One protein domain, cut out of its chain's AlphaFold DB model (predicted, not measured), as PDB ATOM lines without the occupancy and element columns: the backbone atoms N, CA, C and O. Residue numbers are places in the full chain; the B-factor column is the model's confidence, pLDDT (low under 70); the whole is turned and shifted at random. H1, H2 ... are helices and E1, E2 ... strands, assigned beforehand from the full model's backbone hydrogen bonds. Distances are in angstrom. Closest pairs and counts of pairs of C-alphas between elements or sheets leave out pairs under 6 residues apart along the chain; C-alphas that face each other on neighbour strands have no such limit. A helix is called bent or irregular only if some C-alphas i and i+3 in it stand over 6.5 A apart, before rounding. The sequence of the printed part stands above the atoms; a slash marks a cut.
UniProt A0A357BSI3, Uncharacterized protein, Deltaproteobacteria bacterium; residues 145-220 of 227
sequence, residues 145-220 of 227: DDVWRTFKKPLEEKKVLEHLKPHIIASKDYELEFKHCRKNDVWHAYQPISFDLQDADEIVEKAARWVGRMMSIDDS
ATOM      1  N   ASP A 145     139.885 170.715 165.245       83.75
ATOM      2  CA  ASP A 145     141.219 170.119 165.131       83.75
ATOM      3  C   ASP A 145     141.769 169.675 166.497       83.75
ATOM      4  O   ASP A 145     142.391 168.613 166.605       83.75
ATOM      5  N   ASP A 146     141.491 170.426 167.571       83.19
ATOM      6  CA  ASP A 146     141.848 170.014 168.935       83.19
ATOM      7  C   ASP A 146     141.078 168.763 169.373       83.19
ATOM      8  O   ASP A 146     141.646 167.866 170.009       83.19
ATOM      9  N   VAL A 147     139.792 168.679 169.008       85.75
ATOM     10  CA  VAL A 147     138.980 167.476 169.224       85.75
ATOM     11  C   VAL A 147     139.581 166.314 168.437       85.75
ATOM     12  O   VAL A 147     139.867 165.271 169.026       85.75
ATOM     13  N   TRP A 148     139.869 166.501 167.146       89.00
ATOM     14  CA  TRP A 148     140.451 165.467 166.291       89.00
ATOM     15  C   TRP A 148     141.789 164.932 166.812       89.00
ATOM     16  O   TRP A 148     141.992 163.718 166.867       89.00
ATOM     17  N   ARG A 149     142.688 165.813 167.273       87.31
ATOM     18  CA  ARG A 149     143.999 165.427 167.823       87.31
ATOM     19  C   ARG A 149     143.883 164.433 168.982       87.31
ATOM     20  O   ARG A 149     144.743 163.564 169.120       87.31
ATOM     21  N   THR A 150     142.813 164.523 169.774       86.12
ATOM     22  CA  THR A 150     142.529 163.588 170.878       86.12
ATOM     23  C   THR A 150     142.272 162.163 170.375       86.12
ATOM     24  O   THR A 150     142.677 161.196 171.018       86.12
ATOM     25  N   PHE A 151     141.643 162.023 169.204       86.19
ATOM     26  CA  PHE A 151     141.303 160.730 168.603       86.19
ATOM     27  C   PHE A 151     142.368 160.205 167.641       86.19
ATOM     28  O   PHE A 151     142.469 158.995 167.454       86.19
ATOM     29  N   LYS A 152     143.192 161.089 167.068       88.69
ATOM     30  CA  LYS A 152     144.216 160.726 166.086       88.69
ATOM     31  C   LYS A 152     145.161 159.636 166.602       88.69
ATOM     32  O   LYS A 152     145.294 158.605 165.953       88.69
ATOM     33  N   LYS A 153     145.746 159.820 167.792       86.62
ATOM     34  CA  LYS A 153     146.720 158.872 168.359       86.62
ATOM     35  C   LYS A 153     146.124 157.463 168.580       86.62
ATOM     36  O   LYS A 153     146.686 156.510 168.047       86.62
ATOM     37  N   PRO A 154     144.966 157.295 169.253       89.31
ATOM     38  CA  PRO A 154     144.316 155.984 169.353       89.31
ATOM     39  C   PRO A 154     143.942 155.345 168.004       89.31
ATOM     40  O   PRO A 154     143.975 154.121 167.875       89.31
ATOM     41  N   LEU A 155     143.551 156.145 167.004       89.94
ATOM     42  CA  LEU A 155     143.200 155.648 165.667       89.94
ATOM     43  C   LEU A 155     144.432 155.199 164.869       89.94
ATOM     44  O   LEU A 155     144.335 154.238 164.107       89.94
ATOM     45  N   GLU A 156     145.576 155.860 165.051       90.38
ATOM     46  CA  GLU A 156     146.868 155.456 164.483       90.38
ATOM     47  C   GLU A 156     147.357 154.143 165.096       90.38
ATOM     48  O   GLU A 156     147.657 153.202 164.364       90.38
ATOM     49  N   GLU A 157     147.361 154.037 166.428       90.94
ATOM     50  CA  GLU A 157     147.793 152.830 167.149       90.94
ATOM     51  C   GLU A 157     146.981 151.589 166.742       90.94
ATOM     52  O   GLU A 157     147.517 150.485 166.647       90.94
ATOM     53  N   LYS A 158     145.690 151.773 166.446       91.06
ATOM     54  CA  LYS A 158     144.782 150.707 165.993       91.06
ATOM     55  C   LYS A 158     144.763 150.498 164.475       91.06
ATOM     56  O   LYS A 158     143.945 149.711 164.006       91.06
ATOM     57  N   LYS A 159     145.613 151.196 163.709       89.06
ATOM     58  CA  LYS A 159     145.645 151.161 162.232       89.06
ATOM     59  C   LYS A 159     144.295 151.475 161.575       89.06
ATOM     60  O   LYS A 159     143.973 150.981 160.506       89.06
ATOM     61  N   VAL A 160     143.467 152.297 162.217       88.06
ATOM     62  CA  VAL A 160     142.186 152.738 161.644       88.06
ATOM     63  C   VAL A 160     142.392 153.965 160.763       88.06
ATOM     64  O   VAL A 160     141.706 154.112 159.755       88.06
ATOM     65  N   LEU A 161     143.350 154.832 161.119       88.88
ATOM     66  CA  LEU A 161     143.568 156.104 160.426       88.88
ATOM     67  C   LEU A 161     143.889 155.925 158.931       88.88
ATOM     68  O   LEU A 161     143.412 156.708 158.119       88.88
ATOM     69  N   GLU A 162     144.626 154.876 158.556       89.56
ATOM     70  CA  GLU A 162     144.978 154.574 157.156       89.56
ATOM     71  C   GLU A 162     143.767 154.246 156.267       89.56
ATOM     72  O   GLU A 162     143.830 154.350 155.040       89.56
ATOM     73  N   HIS A 163     142.643 153.880 156.882       88.88
ATOM     74  CA  HIS A 163     141.393 153.586 156.192       88.88
ATOM     75  C   HIS A 163     140.446 154.788 156.127       88.88
ATOM     76  O   HIS A 163     139.399 154.687 155.486       88.88
ATOM     77  N   LEU A 164     140.790 155.905 156.779       92.25
ATOM     78  CA  LEU A 164     139.999 157.130 156.757       92.25
ATOM     79  C   LEU A 164     140.442 158.013 155.591       92.25
ATOM     80  O   LEU A 164     141.593 158.437 155.515       92.25
ATOM     81  N   LYS A 165     139.515 158.301 154.680       91.56
ATOM     82  CA  LYS A 165     139.743 159.117 153.485       91.56
ATOM     83  C   LYS A 165     138.707 160.236 153.387       91.56
ATOM     84  O   LYS A 165     137.591 160.051 153.873       91.56
ATOM     85  N   PRO A 166     139.036 161.366 152.748       92.88
ATOM     86  CA  PRO A 166     138.040 162.372 152.416       92.88
ATOM     87  C   PRO A 166     136.955 161.796 151.502       92.88
ATOM     88  O   PRO A 166     137.253 161.015 150.595       92.88
ATOM     89  N   HIS A 167     135.707 162.178 151.742       92.25
ATOM     90  CA  HIS A 167     134.575 161.833 150.889       92.25
ATOM     91  C   HIS A 167     133.568 162.986 150.862       92.25
ATOM     92  O   HIS A 167     133.309 163.605 151.894       92.25
ATOM     93  N   ILE A 168     133.018 163.272 149.682       90.50
ATOM     94  CA  ILE A 168     132.025 164.327 149.470       90.50
ATOM     95  C   ILE A 168     130.665 163.665 149.293       90.50
ATOM     96  O   ILE A 168     130.513 162.809 148.425       90.50
ATOM     97  N   ILE A 169     129.693 164.091 150.096       87.69
ATOM     98  CA  ILE A 169     128.287 163.730 149.929       87.69
ATOM     99  C   ILE A 169     127.599 164.901 149.230       87.69
ATOM    100  O   ILE A 169     127.607 166.023 149.741       87.69
ATOM    101  N   ALA A 170     127.037 164.642 148.051       85.06
ATOM    102  CA  ALA A 170     126.439 165.654 147.187       85.06
ATOM    103  C   ALA A 170     124.932 165.426 147.020       85.06
ATOM    104  O   ALA A 170     124.480 164.338 146.668       85.06
ATOM    105  N   SER A 171     124.162 166.487 147.229       81.44
ATOM    106  CA  SER A 171     122.737 166.597 146.916       81.44
ATOM    107  C   SER A 171     122.524 167.500 145.701       81.44
ATOM    108  O   SER A 171     123.476 167.986 145.095       81.44
ATOM    109  N   LYS A 172     121.261 167.736 145.329       76.75
ATOM    110  CA  LYS A 172     120.911 168.573 144.175       76.75
ATOM    111  C   LYS A 172     121.482 169.995 144.270       76.75
ATOM    112  O   LYS A 172     121.932 170.516 143.258       76.75
ATOM    113  N   ASP A 173     121.468 170.580 145.468       81.88
ATOM    114  CA  ASP A 173     121.789 171.995 145.691       81.88
ATOM    115  C   ASP A 173     122.853 172.198 146.794       81.88
ATOM    116  O   ASP A 173     123.119 173.326 147.211       81.88
ATOM    117  N   TYR A 174     123.459 171.116 147.301       83.69
ATOM    118  CA  TYR A 174     124.403 171.180 148.418       83.69
ATOM    119  C   TYR A 174     125.421 170.038 148.403       83.69
ATOM    120  O   TYR A 174     125.038 168.875 148.307       83.69
ATOM    121  N   GLU A 175     126.700 170.361 148.584       85.75
ATOM    122  CA  GLU A 175     127.786 169.392 148.744       85.75
ATOM    123  C   GLU A 175     128.451 169.571 150.110       85.75
ATOM    124  O   GLU A 175     128.714 170.696 150.548       85.75
ATOM    125  N   LEU A 176     128.742 168.459 150.785       90.06
ATOM    126  CA  LEU A 176     129.434 168.454 152.068       90.06
ATOM    127  C   LEU A 176     130.597 167.462 152.050       90.06
ATOM    128  O   LEU A 176     130.405 166.255 151.908       90.06
ATOM    129  N   GLU A 177     131.809 167.979 152.235       91.56
ATOM    130  CA  GLU A 177     133.012 167.164 152.387       91.56
ATOM    131  C   GLU A 177     133.216 166.740 153.846       91.56
ATOM    132  O   GLU A 177     133.233 167.562 154.766       91.56
ATOM    133  N   PHE A 178     133.473 165.452 154.039       92.88
ATOM    134  CA  PHE A 178     133.905 164.870 155.299       92.88
ATOM    135  C   PHE A 178     135.334 164.345 155.160       92.88
ATOM    136  O   PHE A 178     135.604 163.418 154.396       92.88
ATOM    137  N   LYS A 179     136.261 164.902 155.945       91.44
ATOM    138  CA  LYS A 179     137.703 164.595 155.857       91.44
ATOM    139  C   LYS A 179     138.076 163.177 156.304       91.44
ATOM    140  O   LYS A 179     139.144 162.681 155.951       91.44
ATOM    141  N   HIS A 180     137.231 162.542 157.113       93.00
ATOM    142  CA  HIS A 180     137.527 161.266 157.757       93.00
ATOM    143  C   HIS A 180     136.387 160.278 157.528       93.00
ATOM    144  O   HIS A 180     135.519 160.118 158.382       93.00
ATOM    145  N   CYS A 181     136.390 159.613 156.375       92.19
ATOM    146  CA  CYS A 181     135.364 158.646 156.001       92.19
ATOM    147  C   CYS A 181     135.929 157.255 155.758       92.19
ATOM    148  O   CYS A 181     137.045 157.098 155.273       92.19
ATOM    149  N   ARG A 182     135.118 156.237 156.028       91.81
ATOM    150  CA  ARG A 182     135.419 154.842 155.702       91.81
ATOM    151  C   ARG A 182     134.233 154.208 154.994       91.81
ATOM    152  O   ARG A 182     133.104 154.409 155.425       91.81
ATOM    153  N   LYS A 183     134.491 153.394 153.970       89.25
ATOM    154  CA  LYS A 183     133.464 152.587 153.301       89.25
ATOM    155  C   LYS A 183     133.612 151.117 153.687       89.25
ATOM    156  O   LYS A 183     134.618 150.503 153.347       89.25
ATOM    157  N   ASN A 184     132.613 150.582 154.383       82.75
ATOM    158  CA  ASN A 184     132.446 149.157 154.670       82.75
ATOM    159  C   ASN A 184     130.988 148.816 154.318       82.75
ATOM    160  O   ASN A 184     130.131 148.825 155.196       82.75
ATOM    161  N   ASP A 185     130.705 148.646 153.025       82.75
ATOM    162  CA  ASP A 185     129.368 148.556 152.400       82.75
ATOM    163  C   ASP A 185     128.567 149.867 152.395       82.75
ATOM    164  O   ASP A 185     128.085 150.284 151.345       82.75
ATOM    165  N   VAL A 186     128.539 150.584 153.517       85.69
ATOM    166  CA  VAL A 186     128.019 151.955 153.620       85.69
ATOM    167  C   VAL A 186     129.137 152.940 153.960       85.69
ATOM    168  O   VAL A 186     130.195 152.563 154.481       85.69
ATOM    169  N   TRP A 187     128.927 154.216 153.637       87.38
ATOM    170  CA  TRP A 187     129.840 155.286 154.033       87.38
ATOM    171  C   TRP A 187     129.632 155.659 155.501       87.38
ATOM    172  O   TRP A 187     128.545 156.039 155.923       87.38
ATOM    173  N   HIS A 188     130.709 155.594 156.277       89.56
ATOM    174  CA  HIS A 188     130.778 156.097 157.642       89.56
ATOM    175  C   HIS A 188     131.610 157.375 157.653       89.56
ATOM    176  O   HIS A 188     132.809 157.320 157.375       89.56
ATOM    177  N   ALA A 189     130.995 158.507 157.992       91.19
ATOM    178  CA  ALA A 189     131.671 159.792 158.127       91.19
ATOM    179  C   ALA A 189     131.920 160.133 159.604       91.19
ATOM    180  O   ALA A 189     131.003 160.111 160.424       91.19
ATOM    181  N   TYR A 190     133.162 160.477 159.945       90.56
ATOM    182  CA  TYR A 190     133.562 160.889 161.288       90.56
ATOM    183  C   TYR A 190     133.879 162.383 161.299       90.56
ATOM    184  O   TYR A 190     134.933 162.817 160.836       90.56
ATOM    185  N   GLN A 191     132.971 163.182 161.855       91.12
ATOM    186  CA  GLN A 191     133.127 164.629 161.934       91.12
ATOM    187  C   GLN A 191     133.346 165.070 163.387       91.12
ATOM    188  O   GLN A 191     132.422 164.967 164.196       91.12
ATOM    189  N   PRO A 192     134.532 165.591 163.753       90.12
ATOM    190  CA  PRO A 192     134.703 166.247 165.041       90.12
ATOM    191  C   PRO A 192     133.856 167.524 165.078       90.12
ATOM    192  O   PRO A 192     133.902 168.341 164.155       90.12
ATOM    193  N   ILE A 193     133.082 167.694 166.150       88.56
ATOM    194  CA  ILE A 193     132.295 168.900 166.416       88.56
ATOM    195  C   ILE A 193     132.621 169.348 167.837       88.56
ATOM    196  O   ILE A 193     132.394 168.610 168.794       88.56
ATOM    197  N   SER A 194     133.159 170.559 167.977       87.25
ATOM    198  CA  SER A 194     133.387 171.156 169.294       87.25
ATOM    199  C   SER A 194     132.215 172.043 169.704       87.25
ATOM    200  O   SER A 194     131.835 172.946 168.961       87.25
ATOM    201  N   PHE A 195     131.686 171.831 170.905       84.94
ATOM    202  CA  PHE A 195     130.729 172.735 171.552       84.94
ATOM    203  C   PHE A 195     131.370 173.544 172.687       84.94
ATOM    204  O   PHE A 195     130.665 174.101 173.522       84.94
ATOM    205  N   ASP A 196     132.704 173.621 172.728       77.00
ATOM    206  CA  ASP A 196     133.446 174.445 173.691       77.00
ATOM    207  C   ASP A 196     133.408 175.928 173.272       77.00
ATOM    208  O   ASP A 196     134.413 176.535 172.894       77.00
ATOM    209  N   LEU A 197     132.191 176.474 173.254       76.06
ATOM    210  CA  LEU A 197     131.844 177.842 172.874       76.06
ATOM    211  C   LEU A 197     131.517 178.654 174.134       76.06
ATOM    212  O   LEU A 197     131.116 178.099 175.158       76.06
ATOM    213  N   GLN A 198     131.743 179.968 174.085       60.44
ATOM    214  CA  GLN A 198     131.573 180.835 175.261       60.44
ATOM    215  C   GLN A 198     130.124 181.278 175.473       60.44
ATOM    216  O   GLN A 198     129.750 181.552 176.612       60.44
ATOM    217  N   ASP A 199     129.341 181.342 174.398       65.88
ATOM    218  CA  ASP A 199     127.955 181.801 174.403       65.88
ATOM    219  C   ASP A 199     126.995 180.622 174.177       65.88
ATOM    220  O   ASP A 199     127.251 179.749 173.343       65.88
ATOM    221  N   ALA A 200     125.892 180.597 174.927       70.94
ATOM    222  CA  ALA A 200     124.832 179.611 174.751       70.94
ATOM    223  C   ALA A 200     124.164 179.749 173.374       70.94
ATOM    224  O   ALA A 200     123.822 178.733 172.765       70.94
ATOM    225  N   ASP A 201     124.056 180.970 172.848       71.31
ATOM    226  CA  ASP A 201     123.464 181.221 171.534       71.31
ATOM    227  C   ASP A 201     124.351 180.648 170.415       71.31
ATOM    228  O   ASP A 201     123.858 179.960 169.518       71.31
ATOM    229  N   GLU A 202     125.679 180.785 170.528       73.50
ATOM    230  CA  GLU A 202     126.635 180.183 169.582       73.50
ATOM    231  C   GLU A 202     126.529 178.641 169.548       73.50
ATOM    232  O   GLU A 202     126.729 178.022 168.497       73.50
ATOM    233  N   ILE A 203     126.203 177.998 170.680       80.25
ATOM    234  CA  ILE A 203     125.978 176.543 170.756       80.25
ATOM    235  C   ILE A 203     124.737 176.154 169.953       80.25
ATOM    236  O   ILE A 203     124.800 175.222 169.143       80.25
ATOM    237  N   VAL A 204     123.625 176.867 170.160       78.75
ATOM    238  CA  VAL A 204     122.354 176.603 169.473       78.75
ATOM    239  C   VAL A 204     122.498 176.838 167.973       78.75
ATOM    240  O   VAL A 204     122.118 175.973 167.183       78.75
ATOM    241  N   GLU A 205     123.121 177.943 167.561       83.25
ATOM    242  CA  GLU A 205     123.369 178.236 166.148       83.25
ATOM    243  C   GLU A 205     124.243 177.174 165.476       83.25
ATOM    244  O   GLU A 205     123.965 176.745 164.353       83.25
ATOM    245  N   LYS A 206     125.305 176.718 166.152       88.75
ATOM    246  CA  LYS A 206     126.182 175.673 165.615       88.75
ATOM    247  C   LYS A 206     125.457 174.339 165.480       88.75
ATOM    248  O   LYS A 206     125.642 173.659 164.469       88.75
ATOM    249  N   ALA A 207     124.635 173.975 166.463       88.94
ATOM    250  CA  ALA A 207     123.804 172.779 166.400       88.94
ATOM    251  C   ALA A 207     122.800 172.869 165.242       88.94
ATOM    252  O   ALA A 207     122.767 171.975 164.398       88.94
ATOM    253  N   ALA A 208     122.064 173.979 165.138       88.19
ATOM    254  CA  ALA A 208     121.106 174.221 164.062       88.19
ATOM    255  C   ALA A 208     121.772 174.167 162.679       88.19
ATOM    256  O   ALA A 208     121.244 173.551 161.757       88.19
ATOM    257  N   ARG A 209     122.977 174.735 162.542       90.88
ATOM    258  CA  ARG A 209     123.758 174.682 161.300       90.88
ATOM    259  C   ARG A 209     124.123 173.252 160.917       90.88
ATOM    260  O   ARG A 209     123.982 172.892 159.754       90.88
ATOM    261  N   TRP A 210     124.599 172.441 161.860       92.06
ATOM    262  CA  TRP A 210     124.929 171.041 161.580       92.06
ATOM    263  C   TRP A 210     123.692 170.208 161.251       92.06
ATOM    264  O   TRP A 210     123.748 169.427 160.308       92.06
ATOM    265  N   VAL A 211     122.572 170.420 161.947       90.50
ATOM    266  CA  VAL A 211     121.290 169.784 161.602       90.50
ATOM    267  C   VAL A 211     120.864 170.170 160.186       90.50
ATOM    268  O   VAL A 211     120.590 169.288 159.380       90.50
ATOM    269  N   GLY A 212     120.901 171.461 159.845       87.75
ATOM    270  CA  GLY A 212     120.567 171.945 158.504       87.75
ATOM    271  C   GLY A 212     121.437 171.314 157.417       87.75
ATOM    272  O   GLY A 212     120.911 170.832 156.421       87.75
ATOM    273  N   ARG A 213     122.755 171.220 157.643       89.50
ATOM    274  CA  ARG A 213     123.680 170.528 156.730       89.50
ATOM    275  C   ARG A 213     123.303 169.067 156.507       89.50
ATOM    276  O   ARG A 213     123.356 168.614 155.370       89.50
ATOM    277  N   MET A 214     122.947 168.349 157.574       89.44
ATOM    278  CA  MET A 214     122.549 166.941 157.480       89.44
ATOM    279  C   MET A 214     121.235 166.788 156.714       89.44
ATOM    280  O   MET A 214     121.152 165.936 155.844       89.44
ATOM    281  N   MET A 215     120.247 167.652 156.959       86.50
ATOM    282  CA  MET A 215     118.981 167.636 156.214       86.50
ATOM    283  C   MET A 215     119.181 167.940 154.724       86.50
ATOM    284  O   MET A 215     118.589 167.276 153.881       86.50
ATOM    285  N   SER A 216     120.057 168.893 154.384       85.56
ATOM    286  CA  SER A 216     120.374 169.223 152.988       85.56
ATOM    287  C   SER A 216     120.999 168.061 152.216       85.56
ATOM    288  O   SER A 216     120.790 167.965 151.010       85.56
ATOM    289  N   ILE A 217     121.760 167.184 152.880       84.94
ATOM    290  CA  ILE A 217     122.323 165.987 152.239       84.94
ATOM    291  C   ILE A 217     121.429 164.750 152.376       84.94
ATOM    292  O   ILE A 217     121.564 163.840 151.570       84.94
ATOM    293  N   ASP A 218     120.495 164.695 153.324       74.62
ATOM    294  CA  ASP A 218     119.559 163.569 153.469       74.62
ATOM    295  C   ASP A 218     118.603 163.458 152.266       74.62
ATOM    296  O   ASP A 218     118.373 162.364 151.756       74.62
ATOM    297  N   ASP A 219     118.192 164.586 151.676       58.03
ATOM    298  CA  ASP A 219     117.440 164.621 150.403       58.03
ATOM    299  C   ASP A 219     118.198 163.960 149.222       58.03
ATOM    300  O   ASP A 219     117.620 163.689 148.167       58.03
ATOM    301  N   SER A 220     119.498 163.661 149.376       52.50
ATOM    302  CA  SER A 220     120.313 162.932 148.391       52.50
ATOM    303  C   SER A 220     120.353 161.410 148.582       52.50
ATOM    304  O   SER A 220     120.657 160.696 147.623       52.50
TER     305      SER A 220
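This is residues 145 to 220 of the 227 residues of an uncharacterized protein of Deltaproteobacteria bacterium (UniProt A0A357BSI3). A flat, open frame: a bent, strongly twisted sheet of three strands, E1, E2 and E3, makes one side, the long helix H2 stands along another with only its last turns reaching the sheet, and the helix H1 lies off the sheet, apart from H2. The stretch from 190 to 199 crosses the frame between the two helices on its way from E3 to H2. The printed part has 76 residues with two named helices and three named strands, in the order H1, E1, E2, E3, H2; the sheet's order is E1, E2, E3, antiparallel throughout, and the class is mixed, helices and strands. The whole is loose, with a radius of gyration of the C-alphas of 14.4 A and spans of 38 by 35 by 14 A.

The helix H1 takes residues 145 to 157, 18.6 A from first to last C-alpha, and begins with C-alpha 145 at (141.219, 170.119, 165.131). It is irregular, but only just: C-alphas 150 and 153 are 6.8 A apart. E1 is residues 165 to 170, 16.1 A; E2 is residues 175 to 184, 21.6 A, and bends by 88 degrees at residue 179; E3 is residues 186 to 189, 9.8 A. H2 takes residues 200 to 218, 27.2 A, from C-alpha 200 at (124.832, 179.611, 174.751) to C-alpha 218 at (119.559, 163.569, 153.469).

E1, E2 and E3 form a meander, each strand the antiparallel neighbour of the one before, with E1 and E3 as edge strands. The pairing is staggered: E2 pairs with E1 over residues 175 to 181 and with E3 over residues 181 to 184. The hairpin E1 and E2 has N 167 and O 178 within hydrogen-bond range at 2.9 A, and N 181 and O 165 at 2.8 A. The hairpin E2 and E3 has N 188 and O 182 at 2.8 A. The sheet is strongly twisted, only just, with C-alphas up to 4.4 A off its best plane. H2 is on the sheet but only grazes it, with its residues 213 to 218; the closest C-alphas of E1 and H2 are those of Ala 170 and Ile 217, 6.5 A apart. H1 is not on the sheet, and it is apart from E2, E3 and H2. In H2 every O i to N i+4 pair is within hydrogen-bond range; in H1, 5 of 9 are.

The two C-alphas farthest apart, those of Asp 185 and Asp 199, are 39.9 A apart. The printed part has no cut. The links E1 to E2 and E2 to E3 are tight, H1 to E1 and E3 to H2 are short, and no link is long. The mean pLDDT of the printed part is 85.3, and residues 198 to 199 and 219 to 220 are under 70.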